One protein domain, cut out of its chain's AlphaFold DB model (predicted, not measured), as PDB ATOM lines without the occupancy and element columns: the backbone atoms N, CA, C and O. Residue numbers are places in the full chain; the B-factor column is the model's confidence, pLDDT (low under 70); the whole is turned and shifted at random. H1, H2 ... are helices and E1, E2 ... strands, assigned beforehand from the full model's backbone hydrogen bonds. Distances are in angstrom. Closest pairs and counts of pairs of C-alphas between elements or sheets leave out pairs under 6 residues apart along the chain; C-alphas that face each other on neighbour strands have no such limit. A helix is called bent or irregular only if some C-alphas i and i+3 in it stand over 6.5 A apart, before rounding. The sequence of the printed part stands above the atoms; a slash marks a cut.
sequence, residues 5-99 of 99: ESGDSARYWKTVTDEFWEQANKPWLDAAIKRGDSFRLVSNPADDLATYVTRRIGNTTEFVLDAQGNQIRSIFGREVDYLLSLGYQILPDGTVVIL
ATOM      1  N   GLU A   5     -56.488  -3.763   2.262       56.28
ATOM      2  CA  GLU A   5     -57.405  -3.419   3.352       56.28
ATOM      3  C   GLU A   5     -58.864  -3.793   3.048       56.28
ATOM      4  O   GLU A   5     -59.656  -3.955   3.972       56.28
ATOM      5  N   SER A   6     -59.219  -4.004   1.774       59.59
ATOM      6  CA  SER A   6     -60.565  -4.426   1.368       59.59
ATOM      7  C   SER A   6     -60.792  -5.942   1.434       59.59
ATOM      8  O   SER A   6     -61.871  -6.404   1.071       59.59
ATOM      9  N   GLY A   7     -59.789  -6.727   1.847       63.75
ATOM     10  CA  GLY A   7     -59.877  -8.191   1.947       63.75
ATOM     11  C   GLY A   7     -59.797  -8.943   0.612       63.75
ATOM     12  O   GLY A   7     -59.886 -10.169   0.601       63.75
ATOM     13  N   ASP A   8     -59.581  -8.246  -0.509       77.50
ATOM     14  CA  ASP A   8     -59.467  -8.849  -1.845       77.50
ATOM     15  C   ASP A   8     -58.001  -9.168  -2.169       77.50
ATOM     16  O   ASP A   8     -57.337  -8.535  -2.999       77.50
ATOM     17  N   SER A   9     -57.464 -10.160  -1.452       77.12
ATOM     18  CA  SER A   9     -56.062 -10.561  -1.585       77.12
ATOM     19  C   SER A   9     -55.719 -11.041  -2.997       77.12
ATOM     20  O   SER A   9     -54.600 -10.832  -3.453       77.12
ATOM     21  N   ALA A  10     -56.664 -11.680  -3.691       80.38
ATOM     22  CA  ALA A  10     -56.455 -12.206  -5.038       80.38
ATOM     23  C   ALA A  10     -56.210 -11.073  -6.039       80.38
ATOM     24  O   ALA A  10     -55.190 -11.060  -6.733       80.38
ATOM     25  N   ARG A  11     -57.102 -10.074  -6.061       84.00
ATOM     26  CA  ARG A  11     -56.932  -8.893  -6.906       84.00
ATOM     27  C   ARG A  11     -55.675  -8.123  -6.538       84.00
ATOM     28  O   ARG A  11     -54.955  -7.708  -7.438       84.00
ATOM     29  N   TYR A  12     -55.383  -7.974  -5.245       86.38
ATOM     30  CA  TYR A  12     -54.155  -7.323  -4.799       86.38
ATOM     31  C   TYR A  12     -52.911  -8.000  -5.380       86.38
ATOM     32  O   TYR A  12     -52.112  -7.337  -6.035       86.38
ATOM     33  N   TRP A  13     -52.753  -9.311  -5.183       86.94
ATOM     34  CA  TRP A  13     -51.565 -10.028  -5.645       86.94
ATOM     35  C   TRP A  13     -51.459 -10.058  -7.165       86.94
ATOM     36  O   TRP A  13     -50.361  -9.896  -7.699       86.94
ATOM     37  N   LYS A  14     -52.585 -10.188  -7.874       84.75
ATOM     38  CA  LYS A  14     -52.593 -10.075  -9.331       84.75
ATOM     39  C   LYS A  14     -52.121  -8.689  -9.780       84.75
ATOM     40  O   LYS A  14     -51.196  -8.604 -10.575       84.75
ATOM     41  N   THR A  15     -52.695  -7.620  -9.228       87.06
ATOM     42  CA  THR A  15     -52.313  -6.241  -9.560       87.06
ATOM     43  C   THR A  15     -50.850  -5.965  -9.233       87.06
ATOM     44  O   THR A  15     -50.134  -5.468 -10.088       87.06
ATOM     45  N   VAL A  16     -50.375  -6.339  -8.045       86.62
ATOM     46  CA  VAL A  16     -48.975  -6.129  -7.641       86.62
ATOM     47  C   VAL A  16     -48.016  -6.873  -8.560       86.62
ATOM     48  O   VAL A  16     -47.018  -6.301  -8.991       86.62
ATOM     49  N   THR A  17     -48.309  -8.139  -8.867       88.94
ATOM     50  CA  THR A  17     -47.442  -8.923  -9.751       88.94
ATOM     51  C   THR A  17     -47.475  -8.415 -11.188       88.94
ATOM     52  O   THR A  17     -46.424  -8.371 -11.813       88.94
ATOM     53  N   ASP A  18     -48.633  -7.984 -11.699       90.94
ATOM     54  CA  ASP A  18     -48.758  -7.369 -13.026       90.94
ATOM     55  C   ASP A  18     -48.008  -6.033 -13.100       90.94
ATOM     56  O   ASP A  18     -47.165  -5.846 -13.972       90.94
ATOM     57  N   GLU A  19     -48.272  -5.114 -12.171       92.56
ATOM     58  CA  GLU A  19     -47.673  -3.776 -12.174       92.56
ATOM     59  C   GLU A  19     -46.154  -3.840 -12.023       92.56
ATOM     60  O   GLU A  19     -45.433  -3.202 -12.790       92.56
ATOM     61  N   PHE A  20     -45.652  -4.636 -11.075       93.69
ATOM     62  CA  PHE A  20     -44.212  -4.791 -10.891       93.69
ATOM     63  C   PHE A  20     -43.550  -5.464 -12.100       93.69
ATOM     64  O   PHE A  20     -42.463  -5.053 -12.515       93.69
ATOM     65  N   TRP A  21     -44.202  -6.471 -12.689       96.19
ATOM     66  CA  TRP A  21     -43.709  -7.137 -13.892       96.19
ATOM     67  C   TRP A  21     -43.569  -6.161 -15.063       96.19
ATOM     68  O   TRP A  21     -42.486  -6.058 -15.636       96.19
ATOM     69  N   GLU A  22     -44.623  -5.408 -15.375       96.50
ATOM     70  CA  GLU A  22     -44.650  -4.503 -16.529       96.50
ATOM     71  C   GLU A  22     -43.744  -3.280 -16.350       96.50
ATOM     72  O   GLU A  22     -43.087  -2.846 -17.294       96.50
ATOM     73  N   GLN A  23     -43.688  -2.710 -15.143       95.38
ATOM     74  CA  GLN A  23     -43.000  -1.435 -14.921       95.38
ATOM     75  C   GLN A  23     -41.529  -1.590 -14.534       95.38
ATOM     76  O   GLN A  23     -40.739  -0.685 -14.796       95.38
ATOM     77  N   ALA A  24     -41.152  -2.706 -13.904       94.75
ATOM     78  CA  ALA A  24     -39.810  -2.891 -13.359       94.75
ATOM     79  C   ALA A  24     -39.136  -4.164 -13.876       94.75
ATOM     80  O   ALA A  24     -38.077  -4.083 -14.506       94.75
ATOM     81  N   ASN A  25     -39.732  -5.334 -13.635       96.00
ATOM     82  CA  ASN A  25     -39.018  -6.598 -13.814       96.00
ATOM     83  C   ASN A  25     -38.757  -6.930 -15.284       96.00
ATOM     84  O   ASN A  25     -37.621  -7.223 -15.654       96.00
ATOM     85  N   LYS A  26     -39.788  -6.876 -16.133       97.25
ATOM     86  CA  LYS A  26     -39.651  -7.200 -17.554       97.25
ATOM     87  C   LYS A  26     -38.716  -6.219 -18.271       97.25
ATOM     88  O   LYS A  26     -37.803  -6.701 -18.938       97.25
ATOM     89  N   PRO A  27     -38.837  -4.883 -18.107       98.25
ATOM     90  CA  PRO A  27     -37.886  -3.949 -18.712       98.25
ATOM     91  C   PRO A  27     -36.434  -4.180 -18.275       98.25
ATOM     92  O   PRO A  27     -35.519  -4.080 -19.093       98.25
ATOM     93  N   TRP A  28     -36.207  -4.505 -16.997       97.00
ATOM     94  CA  TRP A  28     -34.870  -4.827 -16.500       97.00
ATOM     95  C   TRP A  28     -34.320  -6.110 -17.136       97.00
ATOM     96  O   TRP A  28     -33.181  -6.113 -17.610       97.00
ATOM     97  N   LEU A  29     -35.137  -7.164 -17.201       97.06
ATOM     98  CA  LEU A  29     -34.760  -8.449 -17.786       97.06
ATOM     99  C   LEU A  29     -34.496  -8.322 -19.295       97.06
ATOM    100  O   LEU A  29     -33.472  -8.801 -19.774       97.06
ATOM    101  N   ASP A  30     -35.332  -7.579 -20.024       98.19
ATOM    102  CA  ASP A  30     -35.119  -7.249 -21.441       98.19
ATOM    103  C   ASP A  30     -33.793  -6.511 -21.662       98.19
ATOM    104  O   ASP A  30     -33.043  -6.812 -22.594       98.19
ATOM    105  N   ALA A  31     -33.469  -5.549 -20.794       97.88
ATOM    106  CA  ALA A  31     -32.212  -4.818 -20.872       97.88
ATOM    107  C   ALA A  31     -30.998  -5.717 -20.587       97.88
ATOM    108  O   ALA A  31     -29.974  -5.566 -21.252       97.88
ATOM    109  N   ALA A  32     -31.102  -6.640 -19.629       96.88
ATOM    110  CA  ALA A  32     -30.055  -7.617 -19.329       96.88
ATOM    111  C   ALA A  32     -29.840  -8.596 -20.494       96.88
ATOM    112  O   ALA A  32     -28.706  -8.794 -20.930       96.88
ATOM    113  N   ILE A  33     -30.927  -9.106 -21.084       96.38
ATOM    114  CA  ILE A  33     -30.884  -9.965 -22.276       96.38
ATOM    115  C   ILE A  33     -30.193  -9.230 -23.427       96.38
ATOM    116  O   ILE A  33     -29.278  -9.764 -24.049       96.38
ATOM    117  N   LYS A  34     -30.561  -7.967 -23.675       96.94
ATOM    118  CA  LYS A  34     -29.964  -7.149 -24.740       96.94
ATOM    119  C   LYS A  34     -28.465  -6.896 -24.544       96.94
ATOM    120  O   LYS A  34     -27.749  -6.756 -25.533       96.94
ATOM    121  N   ARG A  35     -27.990  -6.807 -23.298       97.12
ATOM    122  CA  ARG A  35     -26.552  -6.691 -22.995       97.12
ATOM    123  C   ARG A  35     -25.793  -8.006 -23.191       97.12
ATOM    124  O   ARG A  35     -24.570  -7.964 -23.290       97.12
ATOM    125  N   GLY A  36     -26.500  -9.132 -23.284       94.50
ATOM    126  CA  GLY A  36     -25.902 -10.463 -23.311       94.50
ATOM    127  C   GLY A  36     -25.457 -10.931 -21.926       94.50
ATOM    128  O   GLY A  36     -24.494 -11.688 -21.827       94.50
ATOM    129  N   ASP A  37     -26.116 -10.457 -20.864       95.06
ATOM    130  CA  ASP A  37     -25.800 -10.869 -19.499       95.06
ATOM    131  C   ASP A  37     -26.096 -12.370 -19.309       95.06
ATOM    132  O   ASP A  37     -27.088 -12.900 -19.813       95.06
ATOM    133  N   SER A  38     -25.250 -13.057 -18.540       93.25
ATOM    134  CA  SER A  38     -25.523 -14.426 -18.099       93.25
ATOM    135  C   SER A  38     -26.516 -14.424 -16.939       93.25
ATOM    136  O   SER A  38     -26.357 -13.655 -15.989       93.25
ATOM    137  N   PHE A  39     -27.484 -15.343 -16.956       94.38
ATOM    138  CA  PHE A  39     -28.451 -15.490 -15.868       94.38
ATOM    139  C   PHE A  39     -28.225 -16.771 -15.073       94.38
ATOM    140  O   PHE A  39     -27.887 -17.828 -15.611       94.38
ATOM    141  N   ARG A  40     -28.483 -16.672 -13.770       94.38
ATOM    142  CA  ARG A  40     -28.601 -17.812 -12.872       94.38
ATOM    143  C   ARG A  40     -29.784 -17.591 -11.945       94.38
ATOM    144  O   ARG A  40     -29.857 -16.564 -11.273       94.38
ATOM    145  N   LEU A  41     -30.685 -18.560 -11.895       94.44
ATOM    146  CA  LEU A  41     -31.803 -18.554 -10.967       94.44
ATOM    147  C   LEU A  41     -31.308 -18.944  -9.573       94.44
ATOM    148  O   LEU A  41     -30.602 -19.938  -9.404       94.44
ATOM    149  N   VAL A  42     -31.667 -18.139  -8.574       89.69
ATOM    150  CA  VAL A  42     -31.319 -18.395  -7.164       89.69
ATOM    151  C   VAL A  42     -32.311 -19.367  -6.519       89.69
ATOM    152  O   VAL A  42     -31.950 -20.121  -5.617       89.69
ATOM    153  N   SER A  43     -33.554 -19.369  -6.999       93.38
ATOM    154  CA  SER A  43     -34.612 -20.282  -6.572       93.38
ATOM    155  C   SER A  43     -34.773 -21.437  -7.560       93.38
ATOM    156  O   SER A  43     -34.424 -21.320  -8.734       93.38
ATOM    157  N   ASN A  44     -35.322 -22.556  -7.083       92.19
ATOM    158  CA  ASN A  44     -35.607 -23.710  -7.927       92.19
ATOM    159  C   ASN A  44     -36.855 -23.434  -8.795       92.19
ATOM    160  O   ASN A  44     -37.943 -23.295  -8.236       92.19
ATOM    161  N   PRO A  45     -36.748 -23.386 -10.137       93.12
ATOM    162  CA  PRO A  45     -37.900 -23.171 -11.018       93.12
ATOM    163  C   PRO A  45     -38.891 -24.346 -11.030       93.12
ATOM    164  O   PRO A  45     -40.005 -24.184 -11.513       93.12
ATOM    165  N   ALA A  46     -38.506 -25.517 -10.510       91.62
ATOM    166  CA  ALA A  46     -39.394 -26.667 -10.340       91.62
ATOM    167  C   ALA A  46     -40.136 -26.677  -8.987       91.62
ATOM    168  O   ALA A  46     -40.896 -27.604  -8.723       91.62
ATOM    169  N   ASP A  47     -39.894 -25.695  -8.111       94.56
ATOM    170  CA  ASP A  47     -40.615 -25.552  -6.843       94.56
ATOM    171  C   ASP A  47     -41.830 -24.630  -7.020       94.56
ATOM    172  O   ASP A  47     -41.699 -23.418  -7.223       94.56
ATOM    173  N   ASP A  48     -43.030 -25.197  -6.912       96.00
ATOM    174  CA  ASP A  48     -44.288 -24.451  -7.011       96.00
ATOM    175  C   ASP A  48     -44.404 -23.354  -5.941       96.00
ATOM    176  O   ASP A  48     -44.971 -22.291  -6.197       96.00
ATOM    177  N   LEU A  49     -43.827 -23.550  -4.749       95.50
ATOM    178  CA  LEU A  49     -43.844 -22.526  -3.699       95.50
ATOM    179  C   LEU A  49     -42.997 -21.300  -4.066       95.50
ATOM    180  O   LEU A  49     -43.233 -20.219  -3.527       95.50
ATOM    181  N   ALA A  50     -42.028 -21.457  -4.973       94.69
ATOM    182  CA  ALA A  50     -41.233 -20.359  -5.506       94.69
ATOM    183  C   ALA A  50     -41.899 -19.706  -6.727       94.69
ATOM    184  O   ALA A  50     -41.835 -18.483  -6.891       94.69
ATOM    185  N   THR A  51     -42.538 -20.493  -7.597       96.75
ATOM    186  CA  THR A  51     -43.085 -20.006  -8.877       96.75
ATOM    187  C   THR A  51     -44.504 -19.440  -8.783       96.75
ATOM    188  O   THR A  51     -44.921 -18.686  -9.667       96.75
ATOM    189  N   TYR A  52     -45.225 -19.699  -7.691       97.00
ATOM    190  CA  TYR A  52     -46.558 -19.153  -7.445       97.00
ATOM    191  C   TYR A  52     -46.622 -18.305  -6.178       97.00
ATOM    192  O   TYR A  52     -45.856 -18.469  -5.231       97.00
ATOM    193  N   VAL A  53     -47.569 -17.368  -6.154       95.50
ATOM    194  CA  VAL A  53     -47.869 -16.585  -4.957       95.50
ATOM    195  C   VAL A  53     -48.544 -17.491  -3.937       95.50
ATOM    196  O   VAL A  53     -49.583 -18.100  -4.202       95.50
ATOM    197  N   THR A  54     -47.979 -17.532  -2.738       94.56
ATOM    198  CA  THR A  54     -48.543 -18.253  -1.602       94.56
ATOM    199  C   THR A  54     -48.882 -17.298  -0.466       94.56
ATOM    200  O   THR A  54     -48.350 -16.191  -0.357       94.56
ATOM    201  N   ARG A  55     -49.804 -17.719   0.394       91.25
ATOM    202  CA  ARG A  55     -50.150 -17.039   1.639       91.25
ATOM    203  C   ARG A  55     -50.153 -18.041   2.779       91.25
ATOM    204  O   ARG A  55     -50.475 -19.213   2.594       91.25
ATOM    205  N   ARG A  56     -49.838 -17.566   3.978       90.88
ATOM    206  CA  ARG A  56     -49.909 -18.381   5.187       90.88
ATOM    207  C   ARG A  56     -51.268 -18.207   5.857       90.88
ATOM    208  O   ARG A  56     -51.663 -17.082   6.147       90.88
ATOM    209  N   ILE A  57     -51.953 -19.315   6.130       87.69
ATOM    210  CA  ILE A  57     -53.182 -19.359   6.928       87.69
ATOM    211  C   ILE A  57     -52.923 -20.256   8.136       87.69
ATOM    212  O   ILE A  57     -52.838 -21.479   8.028       87.69
ATOM    213  N   GLY A  58     -52.733 -19.635   9.303       91.88
ATOM    214  CA  GLY A  58     -52.290 -20.338  10.507       91.88
ATOM    215  C   GLY A  58     -50.945 -21.043  10.289       91.88
ATOM    216  O   GLY A  58     -49.913 -20.400  10.077       91.88
ATOM    217  N   ASN A  59     -50.963 -22.377  10.330       93.44
ATOM    218  CA  ASN A  59     -49.783 -23.223  10.121       93.44
ATOM    219  C   ASN A  59     -49.693 -23.832   8.716       93.44
ATOM    220  O   ASN A  59     -48.766 -24.593   8.455       93.44
ATOM    221  N   THR A  60     -50.618 -23.483   7.824       93.38
ATOM    222  CA  THR A  60     -50.669 -24.005   6.458       93.38
ATOM    223  C   THR A  60     -50.256 -22.928   5.459       93.38
ATOM    224  O   THR A  60     -50.540 -21.742   5.648       93.38
ATOM    225  N   THR A  61     -49.588 -23.347   4.388       94.69
ATOM    226  CA  THR A  61     -49.320 -22.517   3.210       94.69
ATOM    227  C   THR A  61     -50.334 -22.869   2.129       94.69
ATOM    228  O   THR A  61     -50.485 -24.037   1.784       94.69
ATOM    229  N   GLU A  62     -51.019 -21.863   1.599       95.06
ATOM    230  CA  GLU A  62     -51.982 -22.004   0.507       95.06
ATOM    231  C   GLU A  62     -51.555 -21.170  -0.699       95.06
ATOM    232  O   GLU A  62     -50.967 -20.097  -0.547       95.06
ATOM    233  N   PHE A  63     -51.907 -21.625  -1.899       95.81
ATOM    234  CA  PHE A  63     -51.744 -20.837  -3.115       95.81
ATOM    235  C   PHE A  63     -52.809 -19.746  -3.205       95.81
ATOM    236  O   PHE A  63     -53.980 -19.966  -2.887       95.81
ATOM    237  N   VAL A  64     -52.408 -18.564  -3.666       94.06
ATOM    238  CA  VAL A  64     -53.354 -17.499  -3.998       94.06
ATOM    239  C   VAL A  64     -53.904 -17.764  -5.394       94.06
ATOM    240  O   VAL A  64     -53.139 -17.918  -6.348       94.06
ATOM    241  N   LEU A  65     -55.231 -17.808  -5.500       92.69
ATOM    242  CA  LEU A  65     -55.941 -18.033  -6.754       92.69
ATOM    243  C   LEU A  65     -56.510 -16.719  -7.304       92.69
ATOM    244  O   LEU A  65     -56.885 -15.837  -6.529       92.69
ATOM    245  N   ASP A  66     -56.576 -16.588  -8.626       88.56
ATOM    246  CA  ASP A  66     -57.288 -15.513  -9.313       88.56
ATOM    247  C   ASP A  66     -58.817 -15.732  -9.296       88.56
ATOM    248  O   ASP A  66     -59.332 -16.703  -8.738       88.56
ATOM    249  N   ALA A  67     -59.564 -14.818  -9.920       87.44
ATOM    250  CA  ALA A  67     -61.025 -14.894  -9.989       87.44
ATOM    251  C   ALA A  67     -61.548 -16.101 -10.798       87.44
ATOM    252  O   ALA A  67     -62.733 -16.421 -10.720       87.44
ATOM    253  N   GLN A  68     -60.690 -16.754 -11.582       90.44
ATOM    254  CA  GLN A  68     -60.987 -17.937 -12.384       90.44
ATOM    255  C   GLN A  68     -60.553 -19.236 -11.682       90.44
ATOM    256  O   GLN A  68     -60.833 -20.319 -12.191       90.44
ATOM    257  N   GLY A  69     -59.914 -19.146 -10.512       91.44
ATOM    258  CA  GLY A  69     -59.413 -20.290  -9.756       91.44
ATOM    259  C   GLY A  69     -58.006 -20.746 -10.153       91.44
ATOM    260  O   GLY A  69     -57.573 -21.799  -9.690       91.44
ATOM    261  N   ASN A  70     -57.275 -19.982 -10.970       94.12
ATOM    262  CA  ASN A  70     -55.897 -20.310 -11.340       94.12
ATOM    263  C   ASN A  70     -54.911 -19.762 -10.311       94.12
ATOM    264  O   ASN A  70     -55.101 -18.673  -9.776       94.12
ATOM    265  N   GLN A  71     -53.811 -20.476 -10.078       95.81
ATOM    266  CA  GLN A  71     -52.722 -19.974  -9.244       95.81
ATOM    267  C   GLN A  71     -52.077 -18.738  -9.883       95.81
ATOM    268  O   GLN A  71     -51.769 -18.718 -11.076       95.81
ATOM    269  N   ILE A  72     -51.829 -17.709  -9.077       95.31
ATOM    270  CA  ILE A  72     -51.157 -16.494  -9.542       95.31
ATOM    271  C   ILE A  72     -49.648 -16.745  -9.570       95.31
ATOM    272  O   ILE A  72     -49.061 -17.097  -8.547       95.31
ATOM    273  N   ARG A  73     -48.998 -16.538 -10.723       96.00
ATOM    274  CA  ARG A  73     -47.532 -16.628 -10.839       96.00
ATOM    275  C   ARG A  73     -46.860 -15.563  -9.974       96.00
ATOM    276  O   ARG A  73     -47.253 -14.393 -10.007       96.00
ATOM    277  N   SER A  74     -45.835 -15.962  -9.226       95.62
ATOM    278  CA  SER A  74     -44.942 -15.022  -8.549       95.62
ATOM    279  C   SER A  74     -44.129 -14.235  -9.583       95.62
ATOM    280  O   SER A  74     -44.108 -14.578 -10.765       95.62
ATOM    281  N   ILE A  75     -43.425 -13.186  -9.151       95.25
ATOM    282  CA  ILE A  75     -42.489 -12.481 -10.038       95.25
ATOM    283  C   ILE A  75     -41.425 -13.442 -10.578       95.25
ATOM    284  O   ILE A  75     -41.224 -13.497 -11.786       95.25
ATOM    285  N   PHE A  76     -40.841 -14.270  -9.709       95.50
ATOM    286  CA  PHE A  76     -39.888 -15.301 -10.115       95.50
ATOM    287  C   PHE A  76     -40.495 -16.288 -11.126       95.50
ATOM    288  O   PHE A  76     -39.893 -16.585 -12.153       95.50
ATOM    289  N   GLY A  77     -41.726 -16.752 -10.887       96.50
ATOM    290  CA  GLY A  77     -42.432 -17.620 -11.829       96.50
ATOM    291  C   GLY A  77     -42.635 -16.977 -13.204       96.50
ATOM    292  O   GLY A  77     -42.540 -17.673 -14.215       96.50
ATOM    293  N   ARG A  78     -42.866 -15.658 -13.259       96.56
ATOM    294  CA  ARG A  78     -42.958 -14.905 -14.522       96.56
ATOM    295  C   ARG A  78     -41.613 -14.770 -15.226       96.56
ATOM    296  O   ARG A  78     -41.576 -14.877 -16.445       96.56
ATOM    297  N   GLU A  79     -40.519 -14.572 -14.491       96.50
ATOM    298  CA  GLU A  79     -39.167 -14.560 -15.070       96.50
ATOM    299  C   GLU A  79     -38.845 -15.892 -15.744       96.50
ATOM    300  O   GLU A  79     -38.374 -15.908 -16.882       96.50
ATOM    301  N   VAL A  80     -39.162 -17.000 -15.066       96.88
ATOM    302  CA  VAL A  80     -39.013 -18.357 -15.603       96.88
ATOM    303  C   VAL A  80     -39.817 -18.515 -16.892       96.88
ATOM    304  O   VAL A  80     -39.240 -18.871 -17.918       96.88
ATOM    305  N   ASP A  81     -41.116 -18.201 -16.876       96.94
ATOM    306  CA  ASP A  81     -41.966 -18.326 -18.070       96.94
ATOM    307  C   ASP A  81     -41.461 -17.463 -19.225       96.94
ATOM    308  O   ASP A  81     -41.459 -17.895 -20.378       96.94
ATOM    309  N   TYR A  82     -41.009 -16.246 -18.924       97.12
ATOM    310  CA  TYR A  82     -40.544 -15.316 -19.938       97.12
ATOM    311  C   TYR A  82     -39.258 -15.796 -20.607       97.12
ATOM    312  O   TYR A  82     -39.197 -15.847 -21.835       97.12
ATOM    313  N   LEU A  83     -38.261 -16.222 -19.827       96.38
ATOM    314  CA  LEU A  83     -37.020 -16.784 -20.362       96.38
ATOM    315  C   LEU A  83     -37.300 -18.012 -21.238       96.38
ATOM    316  O   LEU A  83     -36.813 -18.083 -22.367       96.38
ATOM    317  N   LEU A  84     -38.145 -18.934 -20.765       95.81
ATOM    318  CA  LEU A  84     -38.556 -20.110 -21.536       95.81
ATOM    319  C   LEU A  84     -39.275 -19.718 -22.837       95.81
ATOM    320  O   LEU A  84     -39.004 -20.299 -23.887       95.81
ATOM    321  N   SER A  85     -40.143 -18.701 -22.802       96.75
ATOM    322  CA  SER A  85     -40.853 -18.211 -23.994       96.75
ATOM    323  C   SER A  85     -39.923 -17.623 -25.062       96.75
ATOM    324  O   SER A  85     -40.259 -17.637 -26.245       96.75
ATOM    325  N   LEU A  86     -38.745 -17.143 -24.654       95.88
ATOM    326  CA  LEU A  86     -37.700 -16.622 -25.535       95.88
ATOM    327  C   LEU A  86     -36.721 -17.706 -26.017       95.88
ATOM    328  O   LEU A  86     -35.764 -17.391 -26.720       95.88
ATOM    329  N   GLY A  87     -36.948 -18.973 -25.658       95.25
ATOM    330  CA  GLY A  87     -36.123 -20.106 -26.080       95.25
ATOM    331  C   GLY A  87     -34.913 -20.384 -25.189       95.25
ATOM    332  O   GLY A  87     -34.100 -21.244 -25.530       95.25
ATOM    333  N   TYR A  88     -34.787 -19.707 -24.044       95.81
ATOM    334  CA  TYR A  88     -33.770 -20.073 -23.065       95.81
ATOM    335  C   TYR A  88     -34.082 -21.437 -22.445       95.81
ATOM    336  O   TYR A  88     -35.236 -21.817 -22.248       95.81
ATOM    337  N   GLN A  89     -33.030 -22.156 -22.078       95.50
ATOM    338  CA  GLN A  89     -33.093 -23.381 -21.297       95.50
ATOM    339  C   GLN A  89     -32.546 -23.125 -19.899       95.50
ATOM    340  O   GLN A  89     -31.536 -22.441 -19.731       95.50
ATOM    341  N   ILE A  90     -33.205 -23.701 -18.896       94.50
ATOM    342  CA  ILE A  90     -32.759 -23.635 -17.506       94.50
ATOM    343  C   ILE A  90     -32.182 -24.995 -17.132       94.50
ATOM    344  O   ILE A  90     -32.880 -26.010 -17.151       94.50
ATOM    345  N   LEU A  91     -30.893 -25.016 -16.815       92.81
ATOM    346  CA  LEU A  91     -30.181 -26.210 -16.390       92.81
ATOM    347  C   LEU A  91     -30.526 -26.560 -14.930       92.81
ATOM    348  O   LEU A  91     -30.948 -25.687 -14.166       92.81
ATOM    349  N   PRO A  92     -30.311 -27.819 -14.497       89.38
ATOM    350  CA  PRO A  92     -30.656 -28.258 -13.141       89.38
ATOM    351  C   PRO A  92     -29.980 -27.476 -12.003       89.38
ATOM    352  O   PRO A  92     -30.470 -27.486 -10.878       89.38
ATOM    353  N   ASP A  93     -28.856 -26.807 -12.271       89.88
ATOM    354  CA  ASP A  93     -28.112 -25.989 -11.303       89.88
ATOM    355  C   ASP A  93     -28.572 -24.514 -11.246       89.88
ATOM    356  O   ASP A  93     -27.957 -23.687 -10.556       89.88
ATOM    357  N   GLY A  94     -29.641 -24.192 -11.983       90.50
ATOM    358  CA  GLY A  94     -30.222 -22.861 -12.118       90.50
ATOM    359  C   GLY A  94     -29.561 -21.996 -13.192       90.50
ATOM    360  O   GLY A  94     -29.988 -20.857 -13.382       90.50
ATOM    361  N   THR A  95     -28.532 -22.480 -13.890       94.44
ATOM    362  CA  THR A  95     -27.901 -21.737 -14.988       94.44
ATOM    363  C   THR A  95     -28.862 -21.617 -16.166       94.44
ATOM    364  O   THR A  95     -29.486 -22.597 -16.565       94.44
ATOM    365  N   VAL A  96     -28.969 -20.422 -16.745       95.69
ATOM    366  CA  VAL A  96     -29.818 -20.171 -17.913       95.69
ATOM    367  C   VAL A  96     -28.937 -20.021 -19.154       95.69
ATOM    368  O   VAL A  96     -27.990 -19.235 -19.154       95.69
ATOM    369  N   VAL A  97     -29.250 -20.759 -20.216       93.56
ATOM    370  CA  VAL A  97     -28.508 -20.753 -21.487       93.56
ATOM    371  C   VAL A  97     -29.446 -20.513 -22.667       93.56
ATOM    372  O   VAL A  97     -30.621 -20.858 -22.598       93.56
ATOM    373  N   ILE A  98     -28.937 -19.925 -23.747       88.81
ATOM    374  CA  ILE A  98     -29.647 -19.782 -25.025       88.81
ATOM    375  C   ILE A  98     -28.924 -20.635 -26.070       88.81
ATOM    376  O   ILE A  98     -27.691 -20.624 -26.108       88.81
ATOM    377  N   LEU A  99     -29.679 -21.424 -26.840       67.06
ATOM    378  CA  LEU A  99     -29.152 -22.277 -27.912       67.06
ATOM    379  C   LEU A  99     -29.150 -21.556 -29.261       67.06
ATOM    380  O   LEU A  99     -30.103 -20.784 -29.512       67.06
TER     381      LEU A  99
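Overview. This is residues 5 to 99 of the 99 residues of an uncharacterized protein of Gimesia aquarii (UniProt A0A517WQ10). A long bent helix, H1, runs along one side of an elongated body, H3 lies in the middle and packs on residues 17 to 21 of H1, and two separate strand hairpins, E1 E2 and E3 E4, stand at opposite ends. The short H2 packs on H3, on the side away from H1. The printed part has 95 residues, with three named helices and four named strands in the order H1 H2 E1 E2 H3 E3 E4; both sheets are antiparallel and the class is mixed. It is only just compact, close to loose, with a radius of gyration of the C-alphas of 14.8 A and spans of 43 by 28 by 20 A.

Arrangement. E1, residues 54 to 57, and E2, residues 60 to 63, form an antiparallel hairpin at 144 degrees, with N 55 and O 62 at 2.8 A. H3, residues 75 to 85, is apart from E1. H2, residues 48 to 51, touches H3; their closest C-alphas, Thr 51 and Gly 77, are 3.9 A apart. H1, residues 9 to 35, was assigned as one helix by its hydrogen bonds but is bent, C-alphas 23 and 26 being 7.2 A apart; its arms, H1a and H1b, stand at a shallow tilt of 32 degrees. H1a touches H3 with residues 17 to 21 alone, closest at the C-alphas of Thr 17 and Ile 75, 6.1 A, at a steep tilt of 54 degrees, the same way. E3, residues 88 to 90, and E4, residues 95 to 98, form an antiparallel hairpin, with N 89 and O 97 at 2.8 A. Residues 39 to 40 pair antiparallel with 95 to 96 of E4. In H1a, H1b and H3 every O i to N i+4 pair is within hydrogen-bond range; H2 is too short for one.

Along the chain. H1a, residues 9 to 23, spans 20.8 A from C-alpha 9 at (-56.062, -10.561, -1.585); H1b, residues 26 to 35, spans 14.2 A; H3 spans 15.2 A. E4 ends at C-alpha 98, (-29.647, -19.782, -25.025).

Size, cuts and confidence. The farthest C-alphas, Ser 6 and Leu 99, are 46.5 A apart. The printed part has no cut; the links H1 to H2 and E2 to H3 are long. The pLDDT is under 70 at residues 5 to 7 and 99.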